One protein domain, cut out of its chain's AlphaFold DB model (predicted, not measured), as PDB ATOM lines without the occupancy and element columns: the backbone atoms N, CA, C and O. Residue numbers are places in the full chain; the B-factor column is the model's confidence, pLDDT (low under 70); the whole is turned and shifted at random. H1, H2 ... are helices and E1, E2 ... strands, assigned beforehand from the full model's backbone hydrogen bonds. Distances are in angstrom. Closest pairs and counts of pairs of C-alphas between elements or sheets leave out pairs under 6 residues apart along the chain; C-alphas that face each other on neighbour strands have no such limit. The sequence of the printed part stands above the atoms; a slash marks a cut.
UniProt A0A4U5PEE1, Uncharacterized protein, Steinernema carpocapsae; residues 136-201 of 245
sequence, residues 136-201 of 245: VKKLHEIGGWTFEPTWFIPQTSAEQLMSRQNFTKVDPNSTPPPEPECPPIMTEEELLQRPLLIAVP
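AT A GLANCE: This is residues 136 to 201 of the 245 residues of an uncharacterized protein of Steinernema carpocapsae (UniProt A0A4U5PEE1). What shape does the model show? It is an open, flat frame with few contacts: a two-strand ribbon of E1 and E2 with H1 beside one end, a wide loop with H2 between the strands, and an arm that ends in H3, where residues 186 to 193 stick out, before the tail runs back toward H2. What is it made of? The printed part has 66 residues, with three named helices and two named strands in the order H1, E1, H2, E2, H3; the sheet E1 - E2 is antiparallel and the class is mixed, with under half of the residues in named elements. How spread is it? It is loose, with a radius of gyration of the C-alphas of 14.9 A and spans of 36 by 32 by 15 A.

IN THESE COORDINATES: Where do the first elements lie? H1, residues 136 to 142, begins with C-alpha 136 at (-88.031, 66.016, 1.942) and is 9.9 A long; E1, residues 144 to 147, is 10.4 A. What follows? H2 is residues 158 to 163, 9.3 A; E2 is 167 to 170, 9.5 A; H3 is 188 to 193, 8.8 A, ending with C-alpha 193 at (-90.583, 56.327, 24.515).

HOW THE PARTS SIT: How do the strands pair? E1 and E2 are antiparallel at 143 degrees, with N 144 and O 170 at 2.9 A, within hydrogen-bond range. Where is H1? The closest C-alphas of H1 and E2, His 140 and Val 170, are 6.2 A apart; H1 and E1 are near each other, with 5 pairs of C-alphas within 10 A. And the helices? H2 is apart from H1 and H3. In H1 and H3 every O i to N i+4 pair is within hydrogen-bond range; in H2 it is 0 of 2, with 1 of 3 O i to N i+3 pairs.

THE WHOLE: How far does it reach? The two C-alphas farthest apart, Asn 173 and Pro 201, are 40.0 A apart, and the printed part has no cut. Which link is long, and where is confidence low? E2 to H3 is a long link of 17 residues, and pLDDT is under 70 at residues 148 to 166 and 196 to 201.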
ATOM      1  N   VAL A 136     -88.300  64.627   2.308       86.62
ATOM      2  CA  VAL A 136     -88.031  66.016   1.942       86.62
ATOM      3  C   VAL A 136     -86.694  66.135   1.246       86.62
ATOM      4  O   VAL A 136     -86.601  66.773   0.205       86.62
ATOM      5  N   LYS A 137     -85.659  65.507   1.795       90.38
ATOM      6  CA  LYS A 137     -84.342  65.467   1.173       90.38
ATOM      7  C   LYS A 137     -84.448  64.964  -0.266       90.38
ATOM      8  O   LYS A 137     -83.847  65.551  -1.157       90.38
ATOM      9  N   LYS A 138     -85.287  63.948  -0.508       91.69
ATOM     10  CA  LYS A 138     -85.601  63.482  -1.863       91.69
ATOM     11  C   LYS A 138     -86.391  64.483  -2.696       91.69
ATOM     12  O   LYS A 138     -86.081  64.627  -3.871       91.69
ATOM     13  N   LEU A 139     -87.353  65.194  -2.115       90.25
ATOM     14  CA  LEU A 139     -88.063  66.262  -2.818       90.25
ATOM     15  C   LEU A 139     -87.118  67.389  -3.262       90.25
ATOM     16  O   LEU A 139     -87.230  67.864  -4.382       90.25
ATOM     17  N   HIS A 140     -86.166  67.785  -2.419       91.69
ATOM     18  CA  HIS A 140     -85.146  68.777  -2.764       91.69
ATOM     19  C   HIS A 140     -84.143  68.258  -3.806       91.69
ATOM     20  O   HIS A 140     -83.636  69.037  -4.605       91.69
ATOM     21  N   GLU A 141     -83.882  66.949  -3.845       93.19
ATOM     22  CA  GLU A 141     -83.051  66.313  -4.875       93.19
ATOM     23  C   GLU A 141     -83.726  66.357  -6.258       93.19
ATOM     24  O   GLU A 141     -83.102  66.780  -7.228       93.19
ATOM     25  N   ILE A 142     -85.004  65.972  -6.352       94.88
ATOM     26  CA  ILE A 142     -85.713  65.835  -7.641       94.88
ATOM     27  C   ILE A 142     -86.516  67.080  -8.057       94.88
ATOM     28  O   ILE A 142     -86.847  67.226  -9.232       94.88
ATOM     29  N   GLY A 143     -86.821  67.976  -7.118       90.12
ATOM     30  CA  GLY A 143     -87.750  69.094  -7.288       90.12
ATOM     31  C   GLY A 143     -89.225  68.677  -7.188       90.12
ATOM     32  O   GLY A 143     -89.573  67.498  -7.204       90.12
ATOM     33  N   GLY A 144     -90.133  69.644  -7.075       89.62
ATOM     34  CA  GLY A 144     -91.572  69.366  -7.065       89.62
ATOM     35  C   GLY A 144     -92.387  70.397  -6.304       89.62
ATOM     36  O   GLY A 144     -91.999  71.555  -6.193       89.62
ATOM     37  N   TRP A 145     -93.530  69.971  -5.777       85.88
ATOM     38  CA  TRP A 145     -94.395  70.799  -4.944       85.88
ATOM     39  C   TRP A 145     -94.508  70.181  -3.556       85.88
ATOM     40  O   TRP A 145     -94.767  68.983  -3.429       85.88
ATOM     41  N   THR A 146     -94.344  70.996  -2.519       82.06
ATOM     42  CA  THR A 146     -94.663  70.619  -1.140       82.06
ATOM     43  C   THR A 146     -95.703  71.567  -0.582       82.06
ATOM     44  O   THR A 146     -95.740  72.741  -0.926       82.06
ATOM     45  N   PHE A 147     -96.552  71.076   0.311       78.12
ATOM     46  CA  PHE A 147     -97.175  71.963   1.287       78.12
ATOM     47  C   PHE A 147     -96.052  72.403   2.220       78.12
ATOM     48  O   PHE A 147     -95.315  71.525   2.656       78.12
ATOM     49  N   GLU A 148     -95.849  73.697   2.468       60.84
ATOM     50  CA  GLU A 148     -94.870  74.142   3.466       60.84
ATOM     51  C   GLU A 148     -95.402  73.726   4.836       60.84
ATOM     52  O   GLU A 148     -96.411  74.264   5.298       60.84
ATOM     53  N   PRO A 149     -94.803  72.739   5.508       53.66
ATOM     54  CA  PRO A 149     -95.247  72.397   6.830       53.66
ATOM     55  C   PRO A 149     -94.298  73.182   7.731       53.66
ATOM     56  O   PRO A 149     -93.085  73.225   7.554       53.66
ATOM     57  N   THR A 150     -94.858  73.895   8.679       52.97
ATOM     58  CA  THR A 150     -94.118  74.586   9.723       52.97
ATOM     59  C   THR A 150     -93.273  73.567  10.504       52.97
ATOM     60  O   THR A 150     -93.744  72.966  11.462       52.97
ATOM     61  N   TRP A 151     -92.044  73.287  10.050       54.75
ATOM     62  CA  TRP A 151     -91.148  72.262  10.626       54.75
ATOM     63  C   TRP A 151     -90.345  72.771  11.805       54.75
ATOM     64  O   TRP A 151     -89.887  71.981  12.618       54.75
ATOM     65  N   PHE A 152     -90.231  74.091  11.910       48.59
ATOM     66  CA  PHE A 152     -89.490  74.775  12.966       48.59
ATOM     67  C   PHE A 152     -90.382  75.619  13.870       48.59
ATOM     68  O   PHE A 152     -89.895  76.201  14.834       48.59
ATOM     69  N   ILE A 153     -91.684  75.697  13.582       47.38
ATOM     70  CA  ILE A 153     -92.600  76.441  14.440       47.38
ATOM     71  C   ILE A 153     -93.264  75.430  15.370       47.38
ATOM     72  O   ILE A 153     -93.999  74.567  14.879       47.38
ATOM     73  N   PRO A 154     -93.032  75.504  16.695       45.25
ATOM     74  CA  PRO A 154     -93.811  74.720  17.637       45.25
ATOM     75  C   PRO A 154     -95.286  75.015  17.361       45.25
ATOM     76  O   PRO A 154     -95.712  76.173  17.394       45.25
ATOM     77  N   GLN A 155     -96.035  73.969  17.000       52.59
ATOM     78  CA  GLN A 155     -97.440  74.055  16.613       52.59
ATOM     79  C   GLN A 155     -98.253  74.563  17.803       52.59
ATOM     80  O   GLN A 155     -98.723  73.798  18.639       52.59
ATOM     81  N   THR A 156     -98.363  75.881  17.910       45.69
ATOM     82  CA  THR A 156     -98.954  76.556  19.064       45.69
ATOM     83  C   THR A 156    -100.466  76.696  18.926       45.69
ATOM     84  O   THR A 156    -101.137  76.909  19.931       45.69
ATOM     85  N   SER A 157    -101.051  76.479  17.740       48.78
ATOM     86  CA  SER A 157    -102.507  76.383  17.610       48.78
ATOM     87  C   SER A 157    -102.970  75.495  16.451       48.78
ATOM     88  O   SER A 157    -102.437  75.522  15.342       48.78
ATOM     89  N   ALA A 158    -104.021  74.711  16.707       52.00
ATOM     90  CA  ALA A 158    -104.695  73.892  15.699       52.00
ATOM     91  C   ALA A 158    -105.345  74.733  14.576       52.00
ATOM     92  O   ALA A 158    -105.556  74.225  13.478       52.00
ATOM     93  N   GLU A 159    -105.619  76.020  14.822       46.56
ATOM     94  CA  GLU A 159    -106.175  76.965  13.838       46.56
ATOM     95  C   GLU A 159    -105.180  77.359  12.735       46.56
ATOM     96  O   GLU A 159    -105.581  77.550  11.583       46.56
ATOM     97  N   GLN A 160    -103.877  77.424  13.031       50.19
ATOM     98  CA  GLN A 160    -102.859  77.657  11.996       50.19
ATOM     99  C   GLN A 160    -102.667  76.442  11.082       50.19
ATOM    100  O   GLN A 160    -102.318  76.599   9.915       50.19
ATOM    101  N   LEU A 161    -102.957  75.237  11.581       51.56
ATOM    102  CA  LEU A 161    -102.815  73.992  10.825       51.56
ATOM    103  C   LEU A 161    -103.838  73.867   9.681       51.56
ATOM    104  O   LEU A 161    -103.593  73.151   8.713       51.56
ATOM    105  N   MET A 162    -104.990  74.536   9.798       51.31
ATOM    106  CA  MET A 162    -106.089  74.430   8.831       51.31
ATOM    107  C   MET A 162    -106.176  75.603   7.849       51.31
ATOM    108  O   MET A 162    -106.829  75.468   6.820       51.31
ATOM    109  N   SER A 163    -105.550  76.746   8.142       48.47
ATOM    110  CA  SER A 163    -105.853  78.001   7.439       48.47
ATOM    111  C   SER A 163    -104.883  78.390   6.319       48.47
ATOM    112  O   SER A 163    -105.217  79.285   5.546       48.47
ATOM    113  N   ARG A 164    -103.718  77.739   6.170       53.19
ATOM    114  CA  ARG A 164    -102.758  78.053   5.090       53.19
ATOM    115  C   ARG A 164    -101.995  76.823   4.608       53.19
ATOM    116  O   ARG A 164    -100.828  76.639   4.935       53.19
ATOM    117  N   GLN A 165    -102.639  75.985   3.798       62.34
ATOM    118  CA  GLN A 165    -101.908  75.026   2.963       62.34
ATOM    119  C   GLN A 165    -101.335  75.774   1.756       62.34
ATOM    120  O   GLN A 165    -101.872  75.718   0.654       62.34
ATOM    121  N   ASN A 166    -100.275  76.543   1.992       66.19
ATOM    122  CA  ASN A 166     -99.531  77.164   0.908       66.19
ATOM    123  C   ASN A 166     -98.680  76.079   0.243       66.19
ATOM    124  O   ASN A 166     -97.837  75.452   0.892       66.19
ATOM    125  N   PHE A 167     -98.922  75.847  -1.044       78.62
ATOM    126  CA  PHE A 167     -98.061  75.005  -1.861       78.62
ATOM    127  C   PHE A 167     -96.850  75.824  -2.293       78.62
ATOM    128  O   PHE A 167     -96.989  76.878  -2.915       78.62
ATOM    129  N   THR A 168     -95.663  75.344  -1.958       83.00
ATOM    130  CA  THR A 168     -94.395  75.922  -2.385       83.00
ATOM    131  C   THR A 168     -93.748  75.000  -3.408       83.00
ATOM    132  O   THR A 168     -93.723  73.773  -3.259       83.00
ATOM    133  N   LYS A 169     -93.251  75.599  -4.490       88.88
ATOM    134  CA  LYS A 169     -92.459  74.888  -5.488       88.88
ATOM    135  C   LYS A 169     -91.030  74.765  -4.963       88.88
ATOM    136  O   LYS A 169     -90.430  75.759  -4.567       88.88
ATOM    137  N   VAL A 170     -90.518  73.543  -4.938       89.81
ATOM    138  CA  VAL A 170     -89.150  73.212  -4.545       89.81
ATOM    139  C   VAL A 170     -88.346  72.997  -5.813       89.81
ATOM    140  O   VAL A 170     -88.684  72.139  -6.633       89.81
ATOM    141  N   ASP A 171     -87.283  73.776  -5.972       89.94
ATOM    142  CA  ASP A 171     -86.376  73.626  -7.101       89.94
ATOM    143  C   ASP A 171     -85.521  72.356  -6.947       89.94
ATOM    144  O   ASP A 171     -85.126  72.007  -5.827       89.94
ATOM    145  N   PRO A 172     -85.219  71.650  -8.050       94.56
ATOM    146  CA  PRO A 172     -84.336  70.491  -8.021       94.56
ATOM    147  C   PRO A 172     -82.920  70.894  -7.596       94.56
ATOM    148  O   PRO A 172     -82.412  71.943  -7.990       94.56
ATOM    149  N   ASN A 173     -82.265  70.030  -6.823       92.06
ATOM    150  CA  ASN A 173     -80.961  70.264  -6.193       92.06
ATOM    151  C   ASN A 173     -80.912  71.467  -5.233       92.06
ATOM    152  O   ASN A 173     -79.831  71.994  -4.959       92.06
ATOM    153  N   SER A 174     -82.056  71.914  -4.713       90.69
ATOM    154  CA  SER A 174     -82.084  72.938  -3.666       90.69
ATOM    155  C   SER A 174     -81.608  72.370  -2.324       90.69
ATOM    156  O   SER A 174     -81.625  71.162  -2.088       90.69
ATOM    157  N   THR A 175     -81.164  73.240  -1.419       89.25
ATOM    158  CA  THR A 175     -80.667  72.802  -0.111       89.25
ATOM    159  C   THR A 175     -81.837  72.361   0.773       89.25
ATOM    160  O   THR A 175     -82.727  73.177   1.026       89.25
ATOM    161  N   PRO A 176     -81.859  71.106   1.263       87.62
ATOM    162  CA  PRO A 176     -82.886  70.672   2.197       87.62
ATOM    163  C   PRO A 176     -82.740  71.403   3.544       87.62
ATOM    164  O   PRO A 176     -81.658  71.905   3.863       87.62
ATOM    165  N   PRO A 177     -83.804  71.442   4.364       85.50
ATOM    166  CA  PRO A 177     -83.722  71.949   5.733       85.50
ATOM    167  C   PRO A 177     -82.715  71.149   6.581       85.50
ATOM    168  O   PRO A 177     -82.255  70.085   6.153       85.50
ATOM    169  N   PRO A 178     -82.340  71.642   7.776       87.69
ATOM    170  CA  PRO A 178     -81.388  70.938   8.622       87.69
ATOM    171  C   PRO A 178     -81.943  69.592   9.102       87.69
ATOM    172  O   PRO A 178     -83.155  69.376   9.171       87.69
ATOM    173  N   GLU A 179     -81.022  68.674   9.392       88.00
ATOM    174  CA  GLU A 179     -81.341  67.332   9.873       88.00
ATOM    175  C   GLU A 179     -82.046  67.385  11.243       88.00
ATOM    176  O   GLU A 179     -81.750  68.277  12.044       88.00
ATOM    177  N   PRO A 180     -82.975  66.453  11.536       86.31
ATOM    178  CA  PRO A 180     -83.628  66.387  12.841       86.31
ATOM    179  C   PRO A 180     -82.619  66.142  13.971       86.31
ATOM    180  O   PRO A 180     -81.734  65.298  13.845       86.31
ATOM    181  N   GLU A 181     -82.792  66.826  15.105       84.00
ATOM    182  CA  GLU A 181     -81.905  66.686  16.274       84.00
ATOM    183  C   GLU A 181     -82.015  65.303  16.936       84.00
ATOM    184  O   GLU A 181     -81.030  64.735  17.407       84.00
ATOM    185  N   CYS A 182     -83.227  64.748  16.987       79.81
ATOM    186  CA  CYS A 182     -83.471  63.432  17.570       79.81
ATOM    187  C   CYS A 182     -83.039  62.344  16.589       79.81
ATOM    188  O   CYS A 182     -83.473  62.430  15.453       79.81
ATOM    189  N   PRO A 183     -82.315  61.281  16.985       82.25
ATOM    190  CA  PRO A 183     -81.851  60.237  16.063       82.25
ATOM    191  C   PRO A 183     -83.002  59.461  15.386       82.25
ATOM    192  O   PRO A 183     -84.140  59.496  15.875       82.25
ATOM    193  N   PRO A 184     -82.744  58.738  14.278       81.81
ATOM    194  CA  PRO A 184     -83.743  57.879  13.648       81.81
ATOM    195  C   PRO A 184     -84.257  56.831  14.631       81.81
ATOM    196  O   PRO A 184     -83.486  56.296  15.425       81.81
ATOM    197  N   ILE A 185     -85.553  56.532  14.574       81.44
ATOM    198  CA  ILE A 185     -86.140  55.477  15.402       81.44
ATOM    199  C   ILE A 185     -85.796  54.129  14.767       81.44
ATOM    200  O   ILE A 185     -86.288  53.811  13.680       81.44
ATOM    201  N   MET A 186     -84.968  53.341  15.445       78.94
ATOM    202  CA  MET A 186     -84.502  52.044  14.944       78.94
ATOM    203  C   MET A 186     -85.211  50.867  15.622       78.94
ATOM    204  O   MET A 186     -85.276  49.781  15.043       78.94
ATOM    205  N   THR A 187     -85.772  51.076  16.816       80.88
ATOM    206  CA  THR A 187     -86.421  50.031  17.624       80.88
ATOM    207  C   THR A 187     -87.858  50.393  18.017       80.88
ATOM    208  O   THR A 187     -88.265  51.560  17.998       80.88
ATOM    209  N   GLU A 188     -88.676  49.387  18.352       76.25
ATOM    210  CA  GLU A 188     -90.059  49.617  18.803       76.25
ATOM    211  C   GLU A 188     -90.072  50.309  20.173       76.25
ATOM    212  O   GLU A 188     -90.905  51.177  20.432       76.25
ATOM    213  N   GLU A 189     -89.114  49.986  21.036       80.06
ATOM    214  CA  GLU A 189     -88.964  50.564  22.366       80.06
ATOM    215  C   GLU A 189     -88.707  52.074  22.296       80.06
ATOM    216  O   GLU A 189     -89.352  52.843  23.015       80.06
ATOM    217  N   GLU A 190     -87.836  52.517  21.384       76.56
ATOM    218  CA  GLU A 190     -87.584  53.939  21.114       76.56
ATOM    219  C   GLU A 190     -88.840  54.654  20.615       76.56
ATOM    220  O   GLU A 190     -89.162  55.757  21.073       76.56
ATOM    221  N   LEU A 191     -89.596  54.010  19.717       75.62
ATOM    222  CA  LEU A 191     -90.883  54.536  19.278       75.62
ATOM    223  C   LEU A 191     -91.817  54.694  20.476       75.62
ATOM    224  O   LEU A 191     -92.505  55.704  20.585       75.62
ATOM    225  N   LEU A 192     -91.849  53.726  21.392       77.38
ATOM    226  CA  LEU A 192     -92.714  53.771  22.566       77.38
ATOM    227  C   LEU A 192     -92.329  54.849  23.589       77.38
ATOM    228  O   LEU A 192     -93.213  55.329  24.303       77.38
ATOM    229  N   GLN A 193     -91.067  55.266  23.627       78.19
ATOM    230  CA  GLN A 193     -90.583  56.327  24.515       78.19
ATOM    231  C   GLN A 193     -90.848  57.738  23.974       78.19
ATOM    232  O   GLN A 193     -90.911  58.690  24.753       78.19
ATOM    233  N   ARG A 194     -91.038  57.895  22.658       71.44
ATOM    234  CA  ARG A 194     -91.273  59.209  22.041       71.44
ATOM    235  C   ARG A 194     -92.593  59.835  22.517       71.44
ATOM    236  O   ARG A 194     -93.607  59.125  22.643       71.44
ATOM    237  N   PRO A 195     -92.611  61.165  22.739       71.31
ATOM    238  CA  PRO A 195     -93.818  61.869  23.139       71.31
ATOM    239  C   PRO A 195     -94.906  61.675  22.082       71.31
ATOM    240  O   PRO A 195     -94.669  61.762  20.877       71.31
ATOM    241  N   LEU A 196     -96.116  61.375  22.547       67.31
ATOM    242  CA  LEU A 196     -97.286  61.369  21.683       67.31
ATOM    243  C   LEU A 196     -97.612  62.818  21.337       67.31
ATOM    244  O   LEU A 196     -97.789  63.639  22.238       67.31
ATOM    245  N   LEU A 197     -97.784  63.110  20.051       62.59
ATOM    246  CA  LEU A 197     -98.431  64.344  19.627       62.59
ATOM    247  C   LEU A 197     -99.926  64.167  19.858       62.59
ATOM    248  O   LEU A 197    -100.706  63.846  18.963       62.59
ATOM    249  N   ILE A 198    -100.321  64.289  21.121       55.69
ATOM    250  CA  ILE A 198    -101.721  64.430  21.476       55.69
ATOM    251  C   ILE A 198    -102.117  65.789  20.913       55.69
ATOM    252  O   ILE A 198    -101.745  66.820  21.464       55.69
ATOM    253  N   ALA A 199    -102.842  65.792  19.792       50.25
ATOM    254  CA  ALA A 199    -103.593  66.972  19.394       50.25
ATOM    255  C   ALA A 199    -104.400  67.396  20.623       50.25
ATOM    256  O   ALA A 199    -105.215  66.604  21.113       50.25
ATOM    257  N   VAL A 200    -104.101  68.584  21.162       46.62
ATOM    258  CA  VAL A 200    -104.794  69.134  22.328       46.62
ATOM    259  C   VAL A 200    -106.290  68.960  22.065       46.62
ATOM    260  O   VAL A 200    -106.764  69.392  21.009       46.62
ATOM    261  N   PRO A 201    -107.036  68.250  22.929       42.94
ATOM    262  CA  PRO A 201    -108.466  68.125  22.731       42.94
ATOM    263  C   PRO A 201    -109.037  69.539  22.730       42.94
ATOM    264  O   PRO A 201    -108.913  70.252  23.722       42.94
TER     265      PRO A 201